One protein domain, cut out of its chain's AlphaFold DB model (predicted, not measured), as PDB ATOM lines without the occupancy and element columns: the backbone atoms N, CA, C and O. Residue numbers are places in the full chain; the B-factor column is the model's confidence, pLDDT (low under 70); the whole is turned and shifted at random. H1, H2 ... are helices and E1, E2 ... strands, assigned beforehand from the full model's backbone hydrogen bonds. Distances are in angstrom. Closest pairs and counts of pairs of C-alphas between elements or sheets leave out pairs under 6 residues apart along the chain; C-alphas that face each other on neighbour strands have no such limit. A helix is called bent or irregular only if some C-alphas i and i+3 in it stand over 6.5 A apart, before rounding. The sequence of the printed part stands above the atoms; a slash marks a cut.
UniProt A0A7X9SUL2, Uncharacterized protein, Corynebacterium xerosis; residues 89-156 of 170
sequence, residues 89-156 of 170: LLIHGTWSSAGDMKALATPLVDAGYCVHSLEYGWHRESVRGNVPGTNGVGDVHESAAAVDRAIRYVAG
ATOM      1  N   LEU A  89      22.265  10.794   0.034       97.94
ATOM      2  CA  LEU A  89      22.435  10.855  -1.417       97.94
ATOM      3  C   LEU A  89      23.522   9.871  -1.863       97.94
ATOM      4  O   LEU A  89      24.692  10.024  -1.514       97.94
ATOM      5  N   LEU A  90      23.136   8.879  -2.658       98.38
ATOM      6  CA  LEU A  90      24.039   7.923  -3.285       98.38
ATOM      7  C   LEU A  90      24.486   8.441  -4.655       98.38
ATOM      8  O   LEU A  90      23.680   8.910  -5.459       98.38
ATOM      9  N   ILE A  91      25.789   8.343  -4.912       97.81
ATOM     10  CA  ILE A  91      26.432   8.801  -6.145       97.81
ATOM     11  C   ILE A  91      27.180   7.609  -6.740       97.81
ATOM     12  O   ILE A  91      28.022   7.008  -6.071       97.81
ATOM     13  N   HIS A  92      26.843   7.250  -7.978       97.62
ATOM     14  CA  HIS A  92      27.484   6.141  -8.681       97.62
ATOM     15  C   HIS A  92      28.908   6.500  -9.144       97.62
ATOM     16  O   HIS A  92      29.322   7.654  -9.111       97.62
ATOM     17  N   GLY A  93      29.676   5.502  -9.584       96.06
ATOM     18  CA  GLY A  93      31.009   5.706 -10.158       96.06
ATOM     19  C   GLY A  93      31.001   5.888 -11.677       96.06
ATOM     20  O   GLY A  93      29.956   5.993 -12.320       96.06
ATOM     21  N   THR A  94      32.189   5.878 -12.278       95.44
ATOM     22  CA  THR A  94      32.356   5.871 -13.737       95.44
ATOM     23  C   THR A  94      31.731   4.622 -14.363       95.44
ATOM     24  O   THR A  94      31.904   3.517 -13.855       95.44
ATOM     25  N   TRP A  95      31.052   4.805 -15.499       94.00
ATOM     26  CA  TRP A  95      30.378   3.746 -16.266       94.00
ATOM     27  C   TRP A  95      29.266   3.014 -15.515       94.00
ATOM     28  O   TRP A  95      28.992   1.850 -15.793       94.00
ATOM     29  N   SER A  96      28.627   3.707 -14.583       95.19
ATOM     30  CA  SER A  96      27.543   3.176 -13.764       95.19
ATOM     31  C   SER A  96      26.321   4.094 -13.858       95.19
ATOM     32  O   SER A  96      26.326   5.069 -14.616       95.19
ATOM     33  N   SER A  97      25.276   3.755 -13.114       95.56
ATOM     34  CA  SER A  97      23.997   4.452 -13.053       95.56
ATOM     35  C   SER A  97      23.495   4.549 -11.615       95.56
ATOM     36  O   SER A  97      23.930   3.809 -10.728       95.56
ATOM     37  N   ALA A  98      22.515   5.416 -11.379       96.94
ATOM     38  CA  ALA A  98      21.847   5.554 -10.087       96.94
ATOM     39  C   ALA A  98      21.218   4.229  -9.616       96.94
ATOM     40  O   ALA A  98      21.144   3.962  -8.414       96.94
ATOM     41  N   GLY A  99      20.784   3.387 -10.561       96.69
ATOM     42  CA  GLY A  99      20.188   2.076 -10.299       96.69
ATOM     43  C   GLY A  99      21.154   1.057  -9.686       96.69
ATOM     44  O   GLY A  99      20.731   0.230  -8.874       96.69
ATOM     45  N   ASP A 100      22.446   1.143 -10.007       97.25
ATOM     46  CA  ASP A 100      23.464   0.182  -9.555       97.25
ATOM     47  C   ASP A 100      23.743   0.284  -8.047       97.25
ATOM     48  O   ASP A 100      24.237  -0.654  -7.420       97.25
ATOM     49  N   MET A 101      23.352   1.402  -7.430       98.06
ATOM     50  CA  MET A 101      23.541   1.666  -6.003       98.06
ATOM     51  C   MET A 101      22.589   0.870  -5.096       98.06
ATOM     52  O   MET A 101      22.713   0.939  -3.872       98.06
ATOM     53  N   LYS A 102      21.664   0.075  -5.656       98.00
ATOM     54  CA  LYS A 102      20.628  -0.648  -4.901       98.00
ATOM     55  C   LYS A 102      21.180  -1.480  -3.740       98.00
ATOM     56  O   LYS A 102      20.619  -1.438  -2.651       98.00
ATOM     57  N   ALA A 103      22.271  -2.218  -3.950       97.88
ATOM     58  CA  ALA A 103      22.841  -3.077  -2.909       97.88
ATOM     59  C   ALA A 103      23.351  -2.280  -1.693       97.88
ATOM     60  O   ALA A 103      23.254  -2.754  -0.564       97.88
ATOM     61  N   LEU A 104      23.858  -1.063  -1.920       97.31
ATOM     62  CA  LEU A 104      24.261  -0.141  -0.855       97.31
ATOM     63  C   LEU A 104      23.051   0.540  -0.207       97.31
ATOM     64  O   LEU A 104      23.066   0.817   0.988       97.31
ATOM     65  N   ALA A 105      21.999   0.790  -0.987       97.81
ATOM     66  CA  ALA A 105      20.789   1.451  -0.523       97.81
ATOM     67  C   ALA A 105      19.930   0.574   0.392       97.81
ATOM     68  O   ALA A 105      19.399   1.080   1.373       97.81
ATOM     69  N   THR A 106      19.791  -0.723   0.095       97.56
ATOM     70  CA  THR A 106      18.896  -1.635   0.828       97.56
ATOM     71  C   THR A 106      19.022  -1.538   2.354       97.56
ATOM     72  O   THR A 106      18.012  -1.239   2.982       97.56
ATOM     73  N   PRO A 107      20.209  -1.678   2.980       98.12
ATOM     74  CA  PRO A 107      20.308  -1.577   4.437       98.12
ATOM     75  C   PRO A 107      19.953  -0.189   4.995       98.12
ATOM     76  O   PRO A 107      19.525  -0.093   6.140       98.12
ATOM     77  N   LEU A 108      20.119   0.886   4.215       97.88
ATOM     78  CA  LEU A 108      19.737   2.244   4.621       97.88
ATOM     79  C   LEU A 108      18.218   2.430   4.556       97.88
ATOM     80  O   LEU A 108      17.621   2.975   5.480       97.88
ATOM     81  N   VAL A 109      17.586   1.939   3.489       96.81
ATOM     82  CA  VAL A 109      16.125   1.959   3.335       96.81
ATOM     83  C   VAL A 109      15.466   1.113   4.424       96.81
ATOM     84  O   VAL A 109      14.550   1.585   5.090       96.81
ATOM     85  N   ASP A 110      15.980  -0.095   4.674       96.94
ATOM     86  CA  ASP A 110      15.481  -0.993   5.723       96.94
ATOM     87  C   ASP A 110      15.657  -0.395   7.131       96.94
ATOM     88  O   ASP A 110      14.870  -0.680   8.034       96.94
ATOM     89  N   ALA A 111      16.665   0.461   7.319       96.81
ATOM     90  CA  ALA A 111      16.881   1.217   8.551       96.81
ATOM     91  C   ALA A 111      16.024   2.497   8.655       96.81
ATOM     92  O   ALA A 111      16.051   3.148   9.693       96.81
ATOM     93  N   GLY A 112      15.245   2.856   7.629       95.69
ATOM     94  CA  GLY A 112      14.329   4.002   7.663       95.69
ATOM     95  C   GLY A 112      14.937   5.342   7.239       95.69
ATOM     96  O   GLY A 112      14.393   6.391   7.584       95.69
ATOM     97  N   TYR A 113      16.051   5.343   6.501       97.50
ATOM     98  CA  TYR A 113      16.588   6.569   5.904       97.50
ATOM     99  C   TYR A 113      15.782   6.986   4.667       97.50
ATOM    100  O   TYR A 113      15.413   6.148   3.844       97.50
ATOM    101  N   CYS A 114      15.613   8.296   4.465       96.88
ATOM    102  CA  CYS A 114      15.272   8.822   3.143       96.88
ATOM    103  C   CYS A 114      16.500   8.715   2.235       96.88
ATOM    104  O   CYS A 114      17.488   9.428   2.428       96.88
ATOM    105  N   VAL A 115      16.446   7.798   1.269       97.94
ATOM    106  CA  VAL A 115      17.546   7.526   0.338       97.94
ATOM    107  C   VAL A 115      17.228   8.099  -1.040       97.94
ATOM    108  O   VAL A 115      16.173   7.844  -1.623       97.94
ATOM    109  N   HIS A 116      18.188   8.833  -1.587       97.75
ATOM    110  CA  HIS A 116      18.195   9.360  -2.944       97.75
ATOM    111  C   HIS A 116      19.378   8.774  -3.720       97.75
ATOM    112  O   HIS A 116      20.412   8.454  -3.138       97.75
ATOM    113  N   SER A 117      19.248   8.648  -5.038       97.88
ATOM    114  CA  SER A 117      20.314   8.200  -5.937       97.88
ATOM    115  C   SER A 117      20.319   9.050  -7.205       97.88
ATOM    116  O   SER A 117      19.272   9.231  -7.832       97.88
ATOM    117  N   LEU A 118      21.488   9.585  -7.550       96.81
ATOM    118  CA  LEU A 118      21.681  10.591  -8.596       96.81
ATOM    119  C   LEU A 118      22.253   9.985  -9.877       96.81
ATOM    120  O   LEU A 118      23.261   9.288  -9.819       96.81
ATOM    121  N   GLU A 119      21.692  10.352 -11.026       95.88
ATOM    122  CA  GLU A 119      22.356  10.260 -12.327       95.88
ATOM    123  C   GLU A 119      23.168  11.531 -12.607       95.88
ATOM    124  O   GLU A 119      22.683  12.649 -12.412       95.88
ATOM    125  N   TYR A 120      24.414  11.379 -13.066       95.12
ATOM    126  CA  TYR A 120      25.275  12.513 -13.413       95.12
ATOM    127  C   TYR A 120      26.336  12.157 -14.461       95.12
ATOM    128  O   TYR A 120      26.589  10.994 -14.771       95.12
ATOM    129  N   GLY A 121      27.017  13.175 -14.995       94.94
ATOM    130  CA  GLY A 121      28.143  12.969 -15.908       94.94
ATOM    131  C   GLY A 121      27.713  12.340 -17.231       94.94
ATOM    132  O   GLY A 121      28.354  11.403 -17.714       94.94
ATOM    133  N   TRP A 122      26.617  12.834 -17.803       91.12
ATOM    134  CA  TRP A 122      26.156  12.422 -19.121       91.12
ATOM    135  C   TRP A 122      27.102  12.902 -20.220       91.12
ATOM    136  O   TRP A 122      27.588  14.031 -20.201       91.12
ATOM    137  N   HIS A 123      27.358  12.034 -21.198       89.81
ATOM    138  CA  HIS A 123      28.140  12.386 -22.379       89.81
ATOM    139  C   HIS A 123      27.728  11.531 -23.578       89.81
ATOM    140  O   HIS A 123      28.434  10.606 -23.998       89.81
ATOM    141  N   ARG A 124      26.547  11.846 -24.115       85.44
ATOM    142  CA  ARG A 124      25.908  11.119 -25.224       85.44
ATOM    143  C   ARG A 124      26.604  11.307 -26.580       85.44
ATOM    144  O   ARG A 124      26.163  10.754 -27.565       85.44
ATOM    145  N   GLU A 125      27.712  12.034 -26.657       83.69
ATOM    146  CA  GLU A 125      28.525  12.102 -27.885       83.69
ATOM    147  C   GLU A 125      29.667  11.073 -27.878       83.69
ATOM    148  O   GLU A 125      30.235  10.730 -28.913       83.69
ATOM    149  N   SER A 126      30.008  10.518 -26.709       83.94
ATOM    150  CA  SER A 126      31.001   9.445 -26.638       83.94
ATOM    151  C   SER A 126      30.397   8.081 -26.952       83.94
ATOM    152  O   SER A 126      29.278   7.767 -26.547       83.94
ATOM    153  N   VAL A 127      31.199   7.212 -27.579       83.56
ATOM    154  CA  VAL A 127      30.846   5.799 -27.821       83.56
ATOM    155  C   VAL A 127      30.373   5.122 -26.533       83.56
ATOM    156  O   VAL A 127      29.406   4.368 -26.539       83.56
ATOM    157  N   ARG A 128      31.039   5.413 -25.409       81.94
ATOM    158  CA  ARG A 128      30.715   4.815 -24.114       81.94
ATOM    159  C   ARG A 128      29.477   5.439 -23.468       81.94
ATOM    160  O   ARG A 128      28.636   4.695 -22.984       81.94
ATOM    161  N   GLY A 129      29.344   6.764 -23.474       81.19
ATOM    162  CA  GLY A 129      28.207   7.459 -22.861       81.19
ATOM    163  C   GLY A 129      26.891   7.317 -23.632       81.19
ATOM    164  O   GLY A 129      25.840   7.632 -23.087       81.19
ATOM    165  N   ASN A 130      26.913   6.805 -24.864       84.25
ATOM    166  CA  ASN A 130      25.702   6.412 -25.594       84.25
ATOM    167  C   ASN A 130      25.107   5.071 -25.158       84.25
ATOM    168  O   ASN A 130      23.978   4.754 -25.531       84.25
ATOM    169  N   VAL A 131      25.839   4.273 -24.379       85.56
ATOM    170  CA  VAL A 131      25.322   3.004 -23.865       85.56
ATOM    171  C   VAL A 131      24.312   3.297 -22.744       85.56
ATOM    172  O   VAL A 131      24.650   4.006 -21.791       85.56
ATOM    173  N   PRO A 132      23.070   2.777 -22.817       85.00
ATOM    174  CA  PRO A 132      22.094   2.933 -21.742       85.00
ATOM    175  C   PRO A 132      22.644   2.451 -20.395       85.00
ATOM    176  O   PRO A 132      23.349   1.446 -20.332       85.00
ATOM    177  N   GLY A 133      22.340   3.180 -19.320       86.25
ATOM    178  CA  GLY A 133      22.851   2.876 -17.977       86.25
ATOM    179  C   GLY A 133      24.343   3.168 -17.772       86.25
ATOM    180  O   GLY A 133      24.889   2.820 -16.737       86.25
ATOM    181  N   THR A 134      25.019   3.795 -18.740       90.19
ATOM    182  CA  THR A 134      26.422   4.204 -18.606       90.19
ATOM    183  C   THR A 134      26.516   5.721 -18.468       90.19
ATOM    184  O   THR A 134      26.389   6.446 -19.455       90.19
ATOM    185  N   ASN A 135      26.771   6.194 -17.250       94.19
ATOM    186  CA  ASN A 135      26.963   7.609 -16.929       94.19
ATOM    187  C   ASN A 135      28.295   7.813 -16.163       94.19
ATOM    188  O   ASN A 135      29.149   6.918 -16.130       94.19
ATOM    189  N   GLY A 136      28.543   9.009 -15.619       94.50
ATOM    190  CA  GLY A 136      29.801   9.329 -14.924       94.50
ATOM    191  C   GLY A 136      31.012   9.461 -15.859       94.50
ATOM    192  O   GLY A 136      32.130   9.115 -15.478       94.50
ATOM    193  N   VAL A 137      30.778   9.904 -17.100       94.06
ATOM    194  CA  VAL A 137      31.786  10.032 -18.175       94.06
ATOM    195  C   VAL A 137      31.851  11.422 -18.817       94.06
ATOM    196  O   VAL A 137      32.667  11.641 -19.709       94.06
ATOM    197  N   GLY A 138      30.971  12.337 -18.413       91.94
ATOM    198  CA  GLY A 138      30.977  13.730 -18.850       91.94
ATOM    199  C   GLY A 138      32.066  14.566 -18.192       91.94
ATOM    200  O   GLY A 138      32.866  14.075 -17.395       91.94
ATOM    201  N   ASP A 139      32.080  15.852 -18.534       93.75
ATOM    202  CA  ASP A 139      33.022  16.808 -17.961       93.75
ATOM    203  C   ASP A 139      32.918  16.841 -16.425       93.75
ATOM    204  O   ASP A 139      31.825  16.810 -15.850       93.75
ATOM    205  N   VAL A 140      34.067  16.886 -15.746       94.81
ATOM    206  CA  VAL A 140      34.122  16.784 -14.282       94.81
ATOM    207  C   VAL A 140      33.597  18.044 -13.589       94.81
ATOM    208  O   VAL A 140      32.994  17.938 -12.521       94.81
ATOM    209  N   HIS A 141      33.756  19.227 -14.188       95.00
ATOM    210  CA  HIS A 141      33.232  20.472 -13.628       95.00
ATOM    211  C   HIS A 141      31.711  20.535 -13.771       95.00
ATOM    212  O   HIS A 141      31.015  20.890 -12.818       95.00
ATOM    213  N   GLU A 142      31.177  20.126 -14.924       94.19
ATOM    214  CA  GLU A 142      29.728  20.016 -15.119       94.19
ATOM    215  C   GLU A 142      29.113  18.953 -14.200       94.19
ATOM    216  O   GLU A 142      28.058  19.180 -13.600       94.19
ATOM    217  N   SER A 143      29.809  17.828 -14.031       95.00
ATOM    218  CA  SER A 143      29.439  16.754 -13.107       95.00
ATOM    219  C   SER A 143      29.400  17.236 -11.658       95.00
ATOM    220  O   SER A 143      28.405  17.020 -10.969       95.00
ATOM    221  N   ALA A 144      30.432  17.948 -11.198       96.81
ATOM    222  CA  ALA A 144      30.472  18.514  -9.851       96.81
ATOM    223  C   ALA A 144      29.330  19.517  -9.622       96.81
ATOM    224  O   ALA A 144      28.676  19.487  -8.581       96.81
ATOM    225  N   ALA A 145      29.026  20.356 -10.616       95.62
ATOM    226  CA  ALA A 145      27.893  21.274 -10.542       95.62
ATOM    227  C   ALA A 145      26.537  20.542 -10.511       95.62
ATOM    228  O   ALA A 145      25.586  21.034  -9.903       95.62
ATOM    229  N   ALA A 146      26.415  19.387 -11.173       94.25
ATOM    230  CA  ALA A 146      25.221  18.547 -11.090       94.25
ATOM    231  C   ALA A 146      25.054  17.937  -9.691       94.25
ATOM    232  O   ALA A 146      23.957  18.002  -9.136       94.25
ATOM    233  N   VAL A 147      26.141  17.434  -9.099       96.25
ATOM    234  CA  VAL A 147      26.154  16.920  -7.721       96.25
ATOM    235  C   VAL A 147      25.789  18.015  -6.714       96.25
ATOM    236  O   VAL A 147      24.952  17.780  -5.850       96.25
ATOM    237  N   ASP A 148      26.323  19.230  -6.853       96.44
ATOM    238  CA  ASP A 148      25.955  20.369  -5.996       96.44
ATOM    239  C   ASP A 148      24.445  20.666  -6.037       96.44
ATOM    240  O   ASP A 148      23.791  20.783  -5.000       96.44
ATOM    241  N   ARG A 149      23.853  20.723  -7.239       95.62
ATOM    242  CA  ARG A 149      22.399  20.915  -7.387       95.62
ATOM    243  C   ARG A 149      21.602  19.781  -6.747       95.62
ATOM    244  O   ARG A 149      20.562  20.043  -6.150       95.62
ATOM    245  N   ALA A 150      22.077  18.546  -6.878       95.00
ATOM    246  CA  ALA A 150      21.445  17.382  -6.275       95.00
ATOM    247  C   ALA A 150      21.475  17.447  -4.742       95.00
ATOM    248  O   ALA A 150      20.451  17.205  -4.110       95.00
ATOM    249  N   ILE A 151      22.606  17.844  -4.150       95.75
ATOM    250  CA  ILE A 151      22.739  18.037  -2.698       95.75
ATOM    251  C   ILE A 151      21.748  19.095  -2.206       95.75
ATOM    252  O   ILE A 151      21.000  18.829  -1.269       95.75
ATOM    253  N   ARG A 152      21.686  20.263  -2.859       95.00
ATOM    254  CA  ARG A 152      20.758  21.346  -2.478       95.00
ATOM    255  C   ARG A 152      19.290  20.945  -2.615       95.00
ATOM    256  O   ARG A 152      18.474  21.292  -1.766       95.00
ATOM    257  N   TYR A 153      18.956  20.170  -3.645       92.50
ATOM    258  CA  TYR A 153      17.618  19.600  -3.795       92.50
ATOM    259  C   TYR A 153      17.270  18.641  -2.652       92.50
ATOM    260  O   TYR A 153      16.225  18.796  -2.029       92.50
ATOM    261  N   VAL A 154      18.158  17.696  -2.336       93.88
ATOM    262  CA  VAL A 154      17.949  16.713  -1.259       93.88
ATOM    263  C   VAL A 154      17.904  17.381   0.119       93.88
ATOM    264  O   VAL A 154      17.159  16.946   0.992       93.88
ATOM    265  N   ALA A 155      18.632  18.482   0.306       91.81
ATOM    266  CA  ALA A 155      18.542  19.324   1.497       91.81
ATOM    267  C   ALA A 155      17.234  20.146   1.578       91.81
ATOM    268  O   ALA A 155      16.996  20.819   2.580       91.81
ATOM    269  N   GLY A 156      16.378  20.105   0.549       89.50
ATOM    270  CA  GLY A 156      15.118  20.850   0.487       89.50
ATOM    271  C   GLY A 156      15.284  22.343   0.191       89.50
ATOM    272  O   GLY A 156      14.344  23.116   0.367       89.50
TER     273      GLY A 156
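Overview. This is residues 89 to 156 of the 170 residues of an uncharacterized protein of Corynebacterium xerosis (UniProt A0A7X9SUL2). Two short parallel strands, E1 and E2, lie side by side in the middle of a flat body, with helix H1 over one face of the pair and helix H2 over the other. A long loop, residues 119 to 139, extends from one end of this layered body, and residues 107 to 112, of which 107 to 110 belong to H1, stick out at the other. The printed part has 68 residues with two named helices and two named strands, in the order E1, H1, E2, H2. The sheet has the order E1, E2 and is parallel, and the class is mostly helix. The whole is only just compact, close to loose, with a radius of gyration of the C-alphas of 12.8 A, and it spans 39 by 24 by 12 A.

Along the chain. Find C-alpha 89 at (22.435, 10.855, -1.417), where E1 begins; it covers residues 89 to 91. Go on to C-alpha 98 at (21.847, 5.554, -10.087), and from there H1 runs over residues 98 to 110, 18.3 A from first to last C-alpha. H1 is irregular: look at C-alphas 100 and 103, which are 7.4 A apart. E2 follows at residues 115 to 118, 10.3 A long. H2 takes residues 140 to 154, 20.8 A long, and ends with C-alpha 154 at (17.949, 16.713, -1.259).

Arrangement. Look first at E1 and E2, parallel neighbours whose directions differ by 35 degrees. N 90 and O 116 are 2.8 A apart and N 118 and O 90 are 3.1 A apart, both within hydrogen-bond range. E1, H1 and E2 form a strand-helix-strand unit, two parallel neighbour strands with a helix between them along the chain, and its crossover is right-handed. The closest C-alphas of H1 and E2 are those of Ala 98 and Ser 117, at 5.2 A; for H1 and E1 they are those of Met 101 and Leu 90, at 6.8 A. For H2, compare Ala 150 with Leu 118 of E2, their closest C-alphas at 7.2 A, and Ile 151 with Leu 89 of E1, at 7.3 A. H1 and H2 are apart. In H2 every O i to N i+4 pair is within hydrogen-bond range; in H1 4 of 9 are, beside 5 of 10 O i to N i+3 pairs.

Size, cuts and confidence. The two C-alphas farthest apart are those of Ala 111 and Glu 125, at 39.8 A. The printed part has no cut. The link from H1 to E2 is tight, that from E1 to H1 is short, and that from E2 to H2, 21 residues, is long. Mean pLDDT of the printed part is 93.9, and no printed residue is under 70.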